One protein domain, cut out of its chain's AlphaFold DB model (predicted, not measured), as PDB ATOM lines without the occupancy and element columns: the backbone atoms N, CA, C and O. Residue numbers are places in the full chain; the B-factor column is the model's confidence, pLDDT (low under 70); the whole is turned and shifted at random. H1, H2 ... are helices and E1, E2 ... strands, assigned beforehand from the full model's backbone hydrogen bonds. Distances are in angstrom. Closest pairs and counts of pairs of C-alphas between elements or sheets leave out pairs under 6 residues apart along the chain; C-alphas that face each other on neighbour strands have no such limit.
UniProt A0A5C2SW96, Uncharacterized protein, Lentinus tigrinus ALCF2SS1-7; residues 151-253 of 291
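AT A GLANCE: This is residues 151 to 253 of the 291 residues of an uncharacterized protein of Lentinus tigrinus ALCF2SS1-7 (UniProt A0A5C2SW96). With little regular structure, this is one strongly twisted five-stranded sheet with loops, residues 157 to 180 and 202 to 221, along one side; the hairpin tip, residues 186 to 191, sticks out. The printed part has 103 residues, with H1 E1 E2 E3 E4 E5 along the chain. The mixed sheet runs E1 E2 E3 E4 E5; the class is mostly strand, with 39 residues in named elements. It is compact, radius of gyration of the C-alphas 14.5 A, spanning 39 by 35 by 27 A.

HOW THE PARTS SIT: E2, residues 193 to 201, forms an antiparallel hairpin with E1, residues 181 to 184 (N 181 to O 196, 2.8 A). E3, residues 222 to 227, is parallel to E2 (N 199 to O 224, 3.0 A). E4, residues 233 to 241, and E5, residues 247 to 252, complete a meander of antiparallel hairpins from E3 (N 225 to O 235, 2.9 A; N 238 to O 250, 2.8 A). H1, residues 152 to 156, its O i to N i+4 pair within hydrogen-bond range, only grazes the sheet.

IN THESE COORDINATES: E4 is 26.6 A long, E2 25.7 A. C-alpha 152 begins H1 at (-51.303, 44.324, -35.085); C-alpha 252 ends E5 at (-35.493, 60.702, -25.971).

THE WHOLE: The farthest C-alphas, Ala 153 and Glu 244, are 43.5 A apart. The printed part has no cut; links H1 to E1 and E2 to E3 are long. No printed residue is under 70.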
ATOM      1  N   SER A 151     -50.006  41.496 -38.809       86.88
ATOM      2  CA  SER A 151     -51.095  42.373 -38.390       86.88
ATOM      3  C   SER A 151     -50.894  42.750 -36.919       86.88
ATOM      4  O   SER A 151     -50.308  41.989 -36.156       86.88
ATOM      5  N   MET A 152     -51.383  43.922 -36.499       88.19
ATOM      6  CA  MET A 152     -51.303  44.324 -35.085       88.19
ATOM      7  C   MET A 152     -51.944  43.297 -34.152       88.19
ATOM      8  O   MET A 152     -51.391  43.037 -33.095       88.19
ATOM      9  N   ALA A 153     -53.031  42.654 -34.582       90.12
ATOM     10  CA  ALA A 153     -53.669  41.581 -33.824       90.12
ATOM     11  C   ALA A 153     -52.742  40.373 -33.602       90.12
ATOM     12  O   ALA A 153     -52.747  39.790 -32.527       90.12
ATOM     13  N   ALA A 154     -51.915  40.023 -34.596       91.50
ATOM     14  CA  ALA A 154     -50.951  38.931 -34.469       91.50
ATOM     15  C   ALA A 154     -49.756  39.281 -33.570       91.50
ATOM     16  O   ALA A 154     -49.090  38.374 -33.085       91.50
ATOM     17  N   ILE A 155     -49.454  40.572 -33.390       92.88
ATOM     18  CA  ILE A 155     -48.483  41.019 -32.385       92.88
ATOM     19  C   ILE A 155     -49.129  40.953 -31.007       92.88
ATOM     20  O   ILE A 155     -48.538  40.384 -30.102       92.88
ATOM     21  N   ASP A 156     -50.358  41.459 -30.872       93.31
ATOM     22  CA  ASP A 156     -51.079  41.479 -29.597       93.31
ATOM     23  C   ASP A 156     -51.268  40.069 -29.017       93.31
ATOM     24  O   ASP A 156     -51.137  39.886 -27.815       93.31
ATOM     25  N   SER A 157     -51.491  39.056 -29.862       93.75
ATOM     26  CA  SER A 157     -51.609  37.658 -29.423       93.75
ATOM     27  C   SER A 157     -50.296  37.015 -28.965       93.75
ATOM     28  O   SER A 157     -50.330  35.900 -28.457       93.75
ATOM     29  N   ARG A 158     -49.146  37.646 -29.230       93.88
ATOM     30  CA  ARG A 158     -47.811  37.162 -28.832       93.88
ATOM     31  C   ARG A 158     -47.243  37.927 -27.645       93.88
ATOM     32  O   ARG A 158     -46.165  37.584 -27.185       93.88
ATOM     33  N   LEU A 159     -47.909  38.997 -27.214       94.81
ATOM     34  CA  LEU A 159     -47.439  39.776 -26.081       94.81
ATOM     35  C   LEU A 159     -47.499  38.918 -24.830       94.81
ATOM     36  O   LEU A 159     -48.562  38.425 -24.458       94.81
ATOM     37  N   ASP A 160     -46.352  38.795 -24.186       92.12
ATOM     38  CA  ASP A 160     -46.254  38.164 -22.886       92.12
ATOM     39  C   ASP A 160     -46.635  39.185 -21.799       92.12
ATOM     40  O   ASP A 160     -46.075  40.295 -21.802       92.12
ATOM     41  N   PRO A 161     -47.573  38.870 -20.883       92.25
ATOM     42  CA  PRO A 161     -47.864  39.721 -19.728       92.25
ATOM     43  C   PRO A 161     -46.631  40.010 -18.859       92.25
ATOM     44  O   PRO A 161     -46.574  41.085 -18.257       92.25
ATOM     45  N   ASP A 162     -45.627  39.131 -18.857       92.38
ATOM     46  CA  ASP A 162     -44.381  39.297 -18.100       92.38
ATOM     47  C   ASP A 162     -43.430  40.321 -18.751       92.38
ATOM     48  O   ASP A 162     -42.392  40.678 -18.191       92.38
ATOM     49  N   GLY A 163     -43.804  40.860 -19.918       91.69
ATOM     50  CA  GLY A 163     -43.094  41.953 -20.572       91.69
ATOM     51  C   GLY A 163     -42.034  41.511 -21.576       91.69
ATOM     52  O   GLY A 163     -41.178  42.327 -21.927       91.69
ATOM     53  N   ALA A 164     -42.095  40.269 -22.070       95.69
ATOM     54  CA  ALA A 164     -41.206  39.801 -23.128       95.69
ATOM     55  C   ALA A 164     -41.276  40.707 -24.371       95.69
ATOM     56  O   ALA A 164     -42.327  41.258 -24.730       95.69
ATOM     57  N   ILE A 165     -40.127  40.877 -25.024       97.19
ATOM     58  CA  ILE A 165     -39.991  41.740 -26.193       97.19
ATOM     59  C   ILE A 165     -40.428  40.983 -27.438       97.19
ATOM     60  O   ILE A 165     -39.821  39.991 -27.823       97.19
ATOM     61  N   VAL A 166     -41.438  41.510 -28.122       97.06
ATOM     62  CA  VAL A 166     -41.937  40.969 -29.387       97.06
ATOM     63  C   VAL A 166     -41.552  41.905 -30.527       97.06
ATOM     64  O   VAL A 166     -41.680  43.126 -30.420       97.06
ATOM     65  N   THR A 167     -41.141  41.357 -31.670       96.69
ATOM     66  CA  THR A 167     -40.907  42.137 -32.896       96.69
ATOM     67  C   THR A 167     -41.861  41.717 -34.009       96.69
ATOM     68  O   THR A 167     -42.528  40.681 -33.962       96.69
ATOM     69  N   ARG A 168     -41.932  42.519 -35.080       94.62
ATOM     70  CA  ARG A 168     -42.732  42.162 -36.270       94.62
ATOM     71  C   ARG A 168     -42.205  40.927 -36.997       94.62
ATOM     72  O   ARG A 168     -42.950  40.347 -37.789       94.62
ATOM     73  N   TYR A 169     -40.940  40.594 -36.769       93.81
ATOM     74  CA  TYR A 169     -40.184  39.605 -37.524       93.81
ATOM     75  C   TYR A 169     -40.146  38.246 -36.821       93.81
ATOM     76  O   TYR A 169     -39.836  37.253 -37.469       93.81
ATOM     77  N   GLY A 170     -40.597  38.185 -35.563       93.81
ATOM     78  CA  GLY A 170     -40.648  36.962 -34.772       93.81
ATOM     79  C   GLY A 170     -39.359  36.745 -33.992       93.81
ATOM     80  O   GLY A 170     -38.665  37.704 -33.659       93.81
ATOM     81  N   GLU A 171     -39.074  35.483 -33.715       95.19
ATOM     82  CA  GLU A 171     -37.934  35.037 -32.920       95.19
ATOM     83  C   GLU A 171     -37.094  34.052 -33.736       95.19
ATOM     84  O   GLU A 171     -37.627  33.309 -34.571       95.19
ATOM     85  N   GLN A 172     -35.789  34.049 -33.493       93.88
ATOM     86  CA  GLN A 172     -34.830  33.089 -34.021       93.88
ATOM     87  C   GLN A 172     -33.972  32.600 -32.856       93.88
ATOM     88  O   GLN A 172     -33.410  33.407 -32.127       93.88
ATOM     89  N   ASP A 173     -33.909  31.281 -32.663       94.69
ATOM     90  CA  ASP A 173     -33.150  30.650 -31.573       94.69
ATOM     91  C   ASP A 173     -33.544  31.144 -30.163       94.69
ATOM     92  O   ASP A 173     -32.736  31.151 -29.242       94.69
ATOM     93  N   GLY A 174     -34.814  31.534 -29.994       93.62
ATOM     94  CA  GLY A 174     -35.358  32.070 -28.739       93.62
ATOM     95  C   GLY A 174     -35.149  33.574 -28.545       93.62
ATOM     96  O   GLY A 174     -35.661  34.125 -27.577       93.62
ATOM     97  N   GLU A 175     -34.460  34.246 -29.469       94.75
ATOM     98  CA  GLU A 175     -34.180  35.680 -29.394       94.75
ATOM     99  C   GLU A 175     -35.027  36.478 -30.403       94.75
ATOM    100  O   GLU A 175     -35.224  36.046 -31.547       94.75
ATOM    101  N   PRO A 176     -35.537  37.666 -30.031       95.94
ATOM    102  CA  PRO A 176     -36.309  38.514 -30.930       95.94
ATOM    103  C   PRO A 176     -35.479  39.010 -32.123       95.94
ATOM    104  O   PRO A 176     -34.386  39.555 -31.977       95.94
ATOM    105  N   ILE A 177     -36.040  38.907 -33.331       95.62
ATOM    106  CA  ILE A 177     -35.370  39.363 -34.555       95.62
ATOM    107  C   ILE A 177     -35.574  40.867 -34.728       95.62
ATOM    108  O   ILE A 177     -36.695  41.339 -34.967       95.62
ATOM    109  N   PHE A 178     -34.480  41.619 -34.698       96.19
ATOM    110  CA  PHE A 178     -34.462  43.056 -34.941       96.19
ATOM    111  C   PHE A 178     -34.042  43.369 -36.379       96.19
ATOM    112  O   PHE A 178     -33.000  42.929 -36.852       96.19
ATOM    113  N   ILE A 179     -34.855  44.161 -37.085       95.50
ATOM    114  CA  ILE A 179     -34.526  44.664 -38.425       95.50
ATOM    115  C   ILE A 179     -34.605  46.184 -38.413       95.50
ATOM    116  O   ILE A 179     -35.640  46.752 -38.042       95.50
ATOM    117  N   ARG A 180     -33.525  46.825 -38.866       96.81
ATOM    118  CA  ARG A 180     -33.450  48.271 -39.069       96.81
ATOM    119  C   ARG A 180     -34.429  48.682 -40.167       96.81
ATOM    120  O   ARG A 180     -34.341  48.239 -41.312       96.81
ATOM    121  N   GLN A 181     -35.401  49.509 -39.810       96.31
ATOM    122  CA  GLN A 181     -36.393  50.051 -40.728       96.31
ATOM    123  C   GLN A 181     -35.957  51.419 -41.232       96.31
ATOM    124  O   GLN A 181     -35.467  52.250 -40.475       96.31
ATOM    125  N   GLU A 182     -36.222  51.669 -42.509       96.19
ATOM    126  CA  GLU A 182     -36.029  52.962 -43.150       96.19
ATOM    127  C   GLU A 182     -37.370  53.686 -43.313       96.19
ATOM    128  O   GLU A 182     -38.381  53.094 -43.720       96.19
ATOM    129  N   ARG A 183     -37.392  54.988 -43.020       94.19
ATOM    130  CA  ARG A 183     -38.570  55.829 -43.211       94.19
ATOM    131  C   ARG A 183     -38.204  57.204 -43.758       94.19
ATOM    132  O   ARG A 183     -37.612  58.023 -43.063       94.19
ATOM    133  N   VAL A 184     -38.694  57.481 -44.963       93.31
ATOM    134  CA  VAL A 184     -38.718  58.819 -45.568       93.31
ATOM    135  C   VAL A 184     -40.052  59.475 -45.224       93.31
ATOM    136  O   VAL A 184     -41.117  58.964 -45.584       93.31
ATOM    137  N   THR A 185     -40.027  60.572 -44.472       81.88
ATOM    138  CA  THR A 185     -41.253  61.217 -43.962       81.88
ATOM    139  C   THR A 185     -41.650  62.481 -44.673       81.88
ATOM    140  O   THR A 185     -42.836  62.817 -44.678       81.88
ATOM    141  N   SER A 186     -40.694  63.155 -45.294       80.31
ATOM    142  CA  SER A 186     -40.943  64.387 -46.009       80.31
ATOM    143  C   SER A 186     -40.893  64.139 -47.509       80.31
ATOM    144  O   SER A 186     -39.890  63.683 -48.048       80.31
ATOM    145  N   THR A 187     -41.981  64.469 -48.203       80.25
ATOM    146  CA  THR A 187     -41.973  64.535 -49.670       80.25
ATOM    147  C   THR A 187     -41.211  65.755 -50.176       80.25
ATOM    148  O   THR A 187     -40.793  65.768 -51.327       80.25
ATOM    149  N   THR A 188     -41.069  66.794 -49.344       84.88
ATOM    150  CA  THR A 188     -40.343  68.023 -49.689       84.88
ATOM    151  C   THR A 188     -38.862  67.939 -49.343       84.88
ATOM    152  O   THR A 188     -38.067  68.665 -49.921       84.88
ATOM    153  N   GLU A 189     -38.488  67.049 -48.425       84.38
ATOM    154  CA  GLU A 189     -37.112  66.825 -47.978       84.38
ATOM    155  C   GLU A 189     -36.804  65.315 -48.042       84.38
ATOM    156  O   GLU A 189     -36.708  64.654 -47.005       84.38
ATOM    157  N   PRO A 190     -36.698  64.731 -49.252       85.19
ATOM    158  CA  PRO A 190     -36.516  63.286 -49.429       85.19
ATOM    159  C   PRO A 190     -35.187  62.769 -48.859       85.19
ATOM    160  O   PRO A 190     -35.050  61.580 -48.598       85.19
ATOM    161  N   GLU A 191     -34.227  63.665 -48.631       88.69
ATOM    162  CA  GLU A 191     -32.930  63.376 -48.010       88.69
ATOM    163  C   GLU A 191     -33.040  63.136 -46.493       88.69
ATOM    164  O   GLU A 191     -32.090  62.688 -45.850       88.69
ATOM    165  N   VAL A 192     -34.194  63.432 -45.882       90.69
ATOM    166  CA  VAL A 192     -34.446  63.143 -44.466       90.69
ATOM    167  C   VAL A 192     -34.917  61.702 -44.322       90.69
ATOM    168  O   VAL A 192     -36.114  61.400 -44.360       90.69
ATOM    169  N   VAL A 193     -33.956  60.815 -44.104       95.62
ATOM    170  CA  VAL A 193     -34.215  59.417 -43.776       95.62
ATOM    171  C   VAL A 193     -34.140  59.222 -42.263       95.62
ATOM    172  O   VAL A 193     -33.197  59.659 -41.604       95.62
ATOM    173  N   THR A 194     -35.164  58.591 -41.697       97.19
ATOM    174  CA  THR A 194     -35.153  58.111 -40.312       97.19
ATOM    175  C   THR A 194     -34.934  56.611 -40.325       97.19
ATOM    176  O   THR A 194     -35.767  55.877 -40.860       97.19
ATOM    177  N   TYR A 195     -33.848  56.168 -39.707       97.81
ATOM    178  CA  TYR A 195     -33.605  54.760 -39.454       97.81
ATOM    179  C   TYR A 195     -33.995  54.422 -38.022       97.81
ATOM    180  O   TYR A 195     -33.701  55.178 -37.090       97.81
ATOM    181  N   PHE A 196     -34.714  53.318 -37.846       98.12
ATOM    182  CA  PHE A 196     -35.171  52.916 -36.525       98.12
ATOM    183  C   PHE A 196     -35.416  51.415 -36.391       98.12
ATOM    184  O   PHE A 196     -35.735  50.730 -37.360       98.12
ATOM    185  N   TRP A 197     -35.340  50.922 -35.164       98.06
ATOM    186  CA  TRP A 197     -35.727  49.577 -34.759       98.06
ATOM    187  C   TRP A 197     -37.035  49.655 -33.979       98.06
ATOM    188  O   TRP A 197     -37.339  50.665 -33.342       98.06
ATOM    189  N   GLU A 198     -37.841  48.601 -34.056       97.69
ATOM    190  CA  GLU A 198     -39.183  48.593 -33.480       97.69
ATOM    191  C   GLU A 198     -39.446  47.297 -32.721       97.69
ATOM    192  O   GLU A 198     -39.262  46.204 -33.262       97.69
ATOM    193  N   SER A 199     -39.959  47.445 -31.504       97.75
ATOM    194  CA  SER A 199     -40.444  46.353 -30.667       97.75
ATOM    195  C   SER A 199     -41.809  46.664 -30.062       97.75
ATOM    196  O   SER A 199     -42.306  47.796 -30.112       97.75
ATOM    197  N   PHE A 200     -42.395  45.642 -29.454       97.69
ATOM    198  CA  PHE A 200     -43.649  45.697 -28.728       97.69
ATOM    199  C   PHE A 200     -43.490  44.947 -27.413       97.69
ATOM    200  O   PHE A 200     -42.943  43.848 -27.397       97.69
ATOM    201  N   THR A 201     -43.995  45.525 -26.332       97.50
ATOM    202  CA  THR A 201     -44.001  44.897 -25.005       97.50
ATOM    203  C   THR A 201     -45.334  45.146 -24.315       97.50
ATOM    204  O   THR A 201     -46.013  46.128 -24.624       97.50
ATOM    205  N   ALA A 202     -45.720  44.285 -23.372       96.25
ATOM    206  CA  ALA A 202     -46.860  44.556 -22.493       96.25
ATOM    207  C   ALA A 202     -46.516  45.595 -21.407       96.25
ATOM    208  O   ALA A 202     -47.340  46.432 -21.044       96.25
ATOM    209  N   VAL A 203     -45.264  45.575 -20.938       96.06
ATOM    210  CA  VAL A 203     -44.744  46.417 -19.850       96.06
ATOM    211  C   VAL A 203     -43.692  47.397 -20.391       96.06
ATOM    212  O   VAL A 203     -42.938  47.035 -21.299       96.06
ATOM    213  N   PRO A 204     -43.610  48.645 -19.887       97.00
ATOM    214  CA  PRO A 204     -42.552  49.573 -20.277       97.00
ATOM    215  C   PRO A 204     -41.151  49.020 -20.000       97.00
ATOM    216  O   PRO A 204     -40.868  48.537 -18.907       97.00
ATOM    217  N   LEU A 205     -40.246  49.172 -20.965       96.94
ATOM    218  CA  LEU A 205     -38.847  48.788 -20.810       96.94
ATOM    219  C   LEU A 205     -38.090  49.812 -19.959       96.94
ATOM    220  O   LEU A 205     -38.269  51.027 -20.118       96.94
ATOM    221  N   CYS A 206     -37.201  49.326 -19.093       97.56
ATOM    222  CA  CYS A 206     -36.260  50.168 -18.351       97.56
ATOM    223  C   CYS A 206     -35.146  50.705 -19.264       97.56
ATOM    224  O   CYS A 206     -34.800  51.885 -19.193       97.56
ATOM    225  N   GLN A 207     -34.639  49.850 -20.152       97.56
ATOM    226  CA  GLN A 207     -33.571  50.133 -21.108       97.56
ATOM    227  C   GLN A 207     -33.871  49.440 -22.447       97.56
ATOM    228  O   GLN A 207     -34.621  48.459 -22.453       97.56
ATOM    229  N   PRO A 208     -33.350  49.943 -23.577       97.88
ATOM    230  CA  PRO A 208     -33.519  49.262 -24.851       97.88
ATOM    231  C   PRO A 208     -32.675  47.971 -24.876       97.88
ATOM    232  O   PRO A 208     -31.733  47.845 -24.088       97.88
ATOM    233  N   PRO A 209     -32.987  47.024 -25.773       97.38
ATOM    234  CA  PRO A 209     -32.130  45.882 -26.065       97.38
ATOM    235  C   PRO A 209     -30.730  46.325 -26.472       97.38
ATOM    236  O   PRO A 209     -30.548  47.390 -27.074       97.38
ATOM    237  N   ASP A 210     -29.752  45.475 -26.185       96.62
ATOM    238  CA  ASP A 210     -28.413  45.665 -26.713       96.62
ATOM    239  C   ASP A 210     -28.412  45.365 -28.217       96.62
ATOM    240  O   ASP A 210     -28.646  44.241 -28.652       96.62
ATOM    241  N   LEU A 211     -28.188  46.409 -29.013       96.44
ATOM    242  CA  LEU A 211     -28.092  46.336 -30.468       96.44
ATOM    243  C   LEU A 211     -26.671  46.669 -30.949       96.44
ATOM    244  O   LEU A 211     -26.474  46.882 -32.143       96.44
ATOM    245  N   THR A 212     -25.678  46.711 -30.053       95.88
ATOM    246  CA  THR A 212     -24.280  47.050 -30.383       95.88
ATOM    247  C   THR A 212     -23.638  46.080 -31.372       95.88
ATOM    248  O   THR A 212     -22.726  46.460 -32.101       95.88
ATOM    249  N   ALA A 213     -24.144  44.846 -31.453       94.44
ATOM    250  CA  ALA A 213     -23.704  43.850 -32.425       94.44
ATOM    251  C   ALA A 213     -24.100  44.183 -33.880       94.44
ATOM    252  O   ALA A 213     -23.593  43.550 -34.809       94.44
ATOM    253  N   HIS A 214     -25.000  45.150 -34.104       94.69
ATOM    254  CA  HIS A 214     -25.421  45.565 -35.440       94.69
ATOM    255  C   HIS A 214     -24.428  46.581 -36.038       94.69
ATOM    256  O   HIS A 214     -24.362  47.719 -35.571       94.69
ATOM    257  N   PRO A 215     -23.676  46.225 -37.099       93.44
ATOM    258  CA  PRO A 215     -22.629  47.090 -37.655       93.44
ATOM    259  C   PRO A 215     -23.173  48.321 -38.394       93.44
ATOM    260  O   PRO A 215     -22.419  49.233 -38.720       93.44
ATOM    261  N   ASP A 216     -24.470  48.344 -38.698       94.75
ATOM    262  CA  ASP A 216     -25.166  49.447 -39.357       94.75
ATOM    263  C   ASP A 216     -25.784  50.452 -38.372       94.75
ATOM    264  O   ASP A 216     -26.470  51.383 -38.806       94.75
ATOM    265  N   LEU A 217     -25.544  50.276 -37.069       96.62
ATOM    266  CA  LEU A 217     -25.971  51.193 -36.021       96.62
ATOM    267  C   LEU A 217     -25.121  52.472 -36.051       96.62
ATOM    268  O   LEU A 217     -23.900  52.447 -35.911       96.62
ATOM    269  N   THR A 218     -25.778  53.614 -36.240       97.19
ATOM    270  CA  THR A 218     -25.135  54.917 -36.471       97.19
ATOM    271  C   THR A 218     -25.700  56.002 -35.558       97.19
ATOM    272  O   THR A 218     -26.815  55.891 -35.057       97.19
ATOM    273  N   ALA A 219     -24.938  57.068 -35.295       97.25
ATOM    274  CA  ALA A 219     -25.418  58.168 -34.458       97.25
ATOM    275  C   ALA A 219     -26.727  58.773 -35.014       97.25
ATOM    276  O   ALA A 219     -26.853  59.052 -36.208       97.25
ATOM    277  N   GLY A 220     -27.712  58.987 -34.140       97.25
ATOM    278  CA  GLY A 220     -29.036  59.510 -34.496       97.25
ATOM    279  C   GLY A 220     -30.067  58.452 -34.907       97.25
ATOM    280  O   GLY A 220     -31.229  58.804 -35.151       97.25
ATOM    281  N   ASP A 221     -29.667  57.182 -34.963       98.06
ATOM    282  CA  ASP A 221     -30.562  56.038 -35.096       98.06
ATOM    283  C   ASP A 221     -31.498  55.907 -33.894       98.06
ATOM    284  O   ASP A 221     -31.143  56.259 -32.769       98.06
ATOM    285  N   LEU A 222     -32.712  55.403 -34.125       98.50
ATOM    286  CA  LEU A 222     -33.753  55.359 -33.098       98.50
ATOM    287  C   LEU A 222     -34.159  53.934 -32.730       98.50
ATOM    288  O   LEU A 222     -34.415  53.107 -33.596       98.50
ATOM    289  N   TYR A 223     -34.364  53.674 -31.447       98.62
ATOM    290  CA  TYR A 223     -35.086  52.498 -30.978       98.62
ATOM    291  C   TYR A 223     -36.471  52.915 -30.477       98.62
ATOM    292  O   TYR A 223     -36.597  53.843 -29.673       98.62
ATOM    293  N   SER A 224     -37.516  52.244 -30.962       98.44
ATOM    294  CA  SER A 224     -38.912  52.530 -30.632       98.44
ATOM    295  C   SER A 224     -39.590  51.306 -30.033       98.44
ATOM    296  O   SER A 224     -39.886  50.348 -30.745       98.44
ATOM    297  N   ASN A 225     -39.930  51.379 -28.748       98.25
ATOM    298  CA  ASN A 225     -40.767  50.376 -28.103       98.25
ATOM    299  C   ASN A 225     -42.208  50.873 -27.994       98.25
ATOM    300  O   ASN A 225     -42.471  51.911 -27.379       98.25
ATOM    301  N   ILE A 226     -43.145  50.128 -28.573       97.56
ATOM    302  CA  ILE A 226     -44.574  50.399 -28.446       97.56
ATOM    303  C   ILE A 226     -45.110  49.542 -27.301       97.56
ATOM    304  O   ILE A 226     -45.280  48.333 -27.451       97.56
ATOM    305  N   VAL A 227     -45.424  50.180 -26.175       97.19
ATOM    306  CA  VAL A 227     -46.029  49.507 -25.025       97.19
ATOM    307  C   VAL A 227     -47.510  49.291 -25.317       97.19
ATOM    308  O   VAL A 227     -48.287  50.235 -25.519       97.19
ATOM    309  N   ARG A 228     -47.889  48.023 -25.396       94.38
ATOM    310  CA  ARG A 228     -49.222  47.535 -25.717       94.38
ATOM    311  C   ARG A 228     -49.905  47.135 -24.411       94.38
ATOM    312  O   ARG A 228     -49.685  46.056 -23.890       94.38
ATOM    313  N   GLY A 229     -50.744  48.023 -23.898       85.88
ATOM    314  CA  GLY A 229     -51.588  47.783 -22.728       85.88
ATOM    315  C   GLY A 229     -52.835  48.659 -22.797       85.88
ATOM    316  O   GLY A 229     -53.221  49.096 -23.886       85.88
ATOM    317  N   GLU A 230     -53.435  48.967 -21.646       81.75
ATOM    318  CA  GLU A 230     -54.585  49.884 -21.561       81.75
ATOM    319  C   GLU A 230     -54.246  51.266 -22.134       81.75
ATOM    320  O   GLU A 230     -54.989  51.830 -22.939       81.75
ATOM    321  N   SER A 231     -53.065  51.778 -21.781       86.38
ATOM    322  CA  SER A 231     -52.527  53.029 -22.305       86.38
ATOM    323  C   SER A 231     -51.443  52.738 -23.334       86.38
ATOM    324  O   SER A 231     -50.298  52.437 -22.992       86.38
ATOM    325  N   LYS A 232     -51.793  52.842 -24.620       90.38
ATOM    326  CA  LYS A 232     -50.814  52.764 -25.713       90.38
ATOM    327  C   LYS A 232     -49.812  53.904 -25.562       90.38
ATOM    328  O   LYS A 232     -50.176  55.065 -25.733       90.38
ATOM    329  N   SER A 233     -48.562  53.569 -25.273       95.62
ATOM    330  CA  SER A 233     -47.478  54.541 -25.141       95.62
ATOM    331  C   SER A 233     -46.268  54.121 -25.967       95.62
ATOM    332  O   SER A 233     -46.124  52.957 -26.345       95.62
ATOM    333  N   VAL A 234     -45.420  55.092 -26.299       97.69
ATOM    334  CA  VAL A 234     -44.193  54.868 -27.067       97.69
ATOM    335  C   VAL A 234     -43.016  55.316 -26.220       97.69
ATOM    336  O   VAL A 234     -42.999  56.440 -25.716       97.69
ATOM    337  N   GLN A 235     -42.032  54.440 -26.067       98.12
ATOM    338  CA  GLN A 235     -40.743  54.772 -25.482       98.12
ATOM    339  C   GLN A 235     -39.707  54.859 -26.600       98.12
ATOM    340  O   GLN A 235     -39.665  53.999 -27.480       98.12
ATOM    341  N   LEU A 236     -38.893  55.911 -26.569       98.56
ATOM    342  CA  LEU A 236     -37.903  56.192 -27.599       98.56
ATOM    343  C   LEU A 236     -36.514  56.322 -26.978       98.56
ATOM    344  O   LEU A 236     -36.337  56.933 -25.919       98.56
ATOM    345  N   TRP A 237     -35.530  55.783 -27.684       98.75
ATOM    346  CA  TRP A 237     -34.111  55.965 -27.413       98.75
ATOM    347  C   TRP A 237     -33.404  56.318 -28.717       98.75
ATOM    348  O   TRP A 237     -33.848  55.926 -29.794       98.75
ATOM    349  N   MET A 238     -32.325  57.081 -28.616       98.50
ATOM    350  CA  MET A 238     -31.484  57.494 -29.731       98.50
ATOM    351  C   MET A 238     -30.064  57.007 -29.485       98.50
ATOM    352  O   MET A 238     -29.544  57.184 -28.382       98.50
ATOM    353  N   TRP A 239     -29.453  56.401 -30.496       98.38
ATOM    354  CA  TRP A 239     -28.055  56.013 -30.443       98.38
ATOM    355  C   TRP A 239     -27.195  57.267 -30.551       98.38
ATOM    356  O   TRP A 239     -27.335  58.048 -31.496       98.38
ATOM    357  N   THR A 240     -26.335  57.488 -29.568       97.75
ATOM    358  CA  THR A 240     -25.380  58.597 -29.541       97.75
ATOM    359  C   THR A 240     -23.981  58.032 -29.439       97.75
ATOM    360  O   THR A 240     -23.789  57.040 -28.745       97.75
ATOM    361  N   VAL A 241     -23.024  58.664 -30.107       97.38
ATOM    362  CA  VAL A 241     -21.605  58.313 -30.032       97.38
ATOM    363  C   VAL A 241     -20.901  59.475 -29.340       97.38
ATOM    364  O   VAL A 241     -21.127  60.624 -29.720       97.38
ATOM    365  N   ASP A 242     -20.144  59.197 -28.284       96.69
ATOM    366  CA  ASP A 242     -19.373  60.217 -27.567       96.69
ATOM    367  C   ASP A 242     -18.095  60.626 -28.328       96.69
ATOM    368  O   ASP A 242     -17.855  60.203 -29.463       96.69
ATOM    369  N   ALA A 243     -17.290  61.510 -27.729       96.56
ATOM    370  CA  ALA A 243     -16.055  61.994 -28.348       96.56
ATOM    371  C   ALA A 243     -14.994  60.885 -28.468       96.56
ATOM    372  O   ALA A 243     -14.134  60.937 -29.348       96.56
ATOM    373  N   GLU A 244     -15.075  59.882 -27.599       96.88
ATOM    374  CA  GLU A 244     -14.218  58.705 -27.533       96.88
ATOM    375  C   GLU A 244     -14.635  57.616 -28.539       96.88
ATOM    376  O   GLU A 244     -13.898  56.649 -28.749       96.88
ATOM    377  N   GLY A 245     -15.785  57.780 -29.200       95.31
ATOM    378  CA  GLY A 245     -16.329  56.826 -30.162       95.31
ATOM    379  C   GLY A 245     -17.167  55.711 -29.528       95.31
ATOM    380  O   GLY A 245     -17.613  54.812 -30.246       95.31
ATOM    381  N   ALA A 246     -17.406  55.744 -28.216       96.50
ATOM    382  CA  ALA A 246     -18.278  54.798 -27.543       96.50
ATOM    383  C   ALA A 246     -19.748  55.172 -27.776       96.50
ATOM    384  O   ALA A 246     -20.203  56.299 -27.569       96.50
ATOM    385  N   GLY A 247     -20.505  54.192 -28.261       96.50
ATOM    386  CA  GLY A 247     -21.924  54.345 -28.518       96.50
ATOM    387  C   GLY A 247     -22.766  53.987 -27.295       96.50
ATOM    388  O   GLY A 247     -22.512  52.988 -26.624       96.50
ATOM    389  N   ALA A 248     -23.793  54.786 -27.017       97.62
ATOM    390  CA  ALA A 248     -24.754  54.533 -25.953       97.62
ATOM    391  C   ALA A 248     -26.173  54.942 -26.364       97.62
ATOM    392  O   ALA A 248     -26.389  55.897 -27.116       97.62
ATOM    393  N   TRP A 249     -27.168  54.242 -25.818       98.06
ATOM    394  CA  TRP A 249     -28.569  54.610 -25.982       98.06
ATOM    395  C   TRP A 249     -28.966  55.724 -25.013       98.06
ATOM    396  O   TRP A 249     -29.000  55.537 -23.796       98.06
ATOM    397  N   LYS A 250     -29.381  56.867 -25.556       98.12
ATOM    398  CA  LYS A 250     -29.949  57.982 -24.795       98.12
ATOM    399  C   LYS A 250     -31.468  57.970 -24.896       98.12
ATOM    400  O   LYS A 250     -32.019  57.971 -25.992       98.12
ATOM    401  N   ARG A 251     -32.176  58.014 -23.764       98.31
ATOM    402  CA  ARG A 251     -33.641  58.151 -23.768       98.31
ATOM    403  C   ARG A 251     -34.039  59.506 -24.361       98.31
ATOM    404  O   ARG A 251     -33.511  60.532 -23.939       98.31
ATOM    405  N   VAL A 252     -34.986  59.498 -25.295       98.56
ATOM    406  CA  VAL A 252     -35.493  60.702 -25.971       98.56
ATOM    407  C   VAL A 252     -37.020  60.754 -25.927       98.56
ATOM    408  O   VAL A 252     -37.697  59.764 -25.632       98.56
ATOM    409  N   ARG A 253     -37.580  61.933 -26.174       98.06
ATOM    410  CA  ARG A 253     -39.019  62.207 -26.198       98.06
ATOM    411  C   ARG A 253     -39.408  62.933 -27.478       98.06
ATOM    412  O   ARG A 253     -38.578  63.482 -28.200       98.06
TER     413      ARG A 253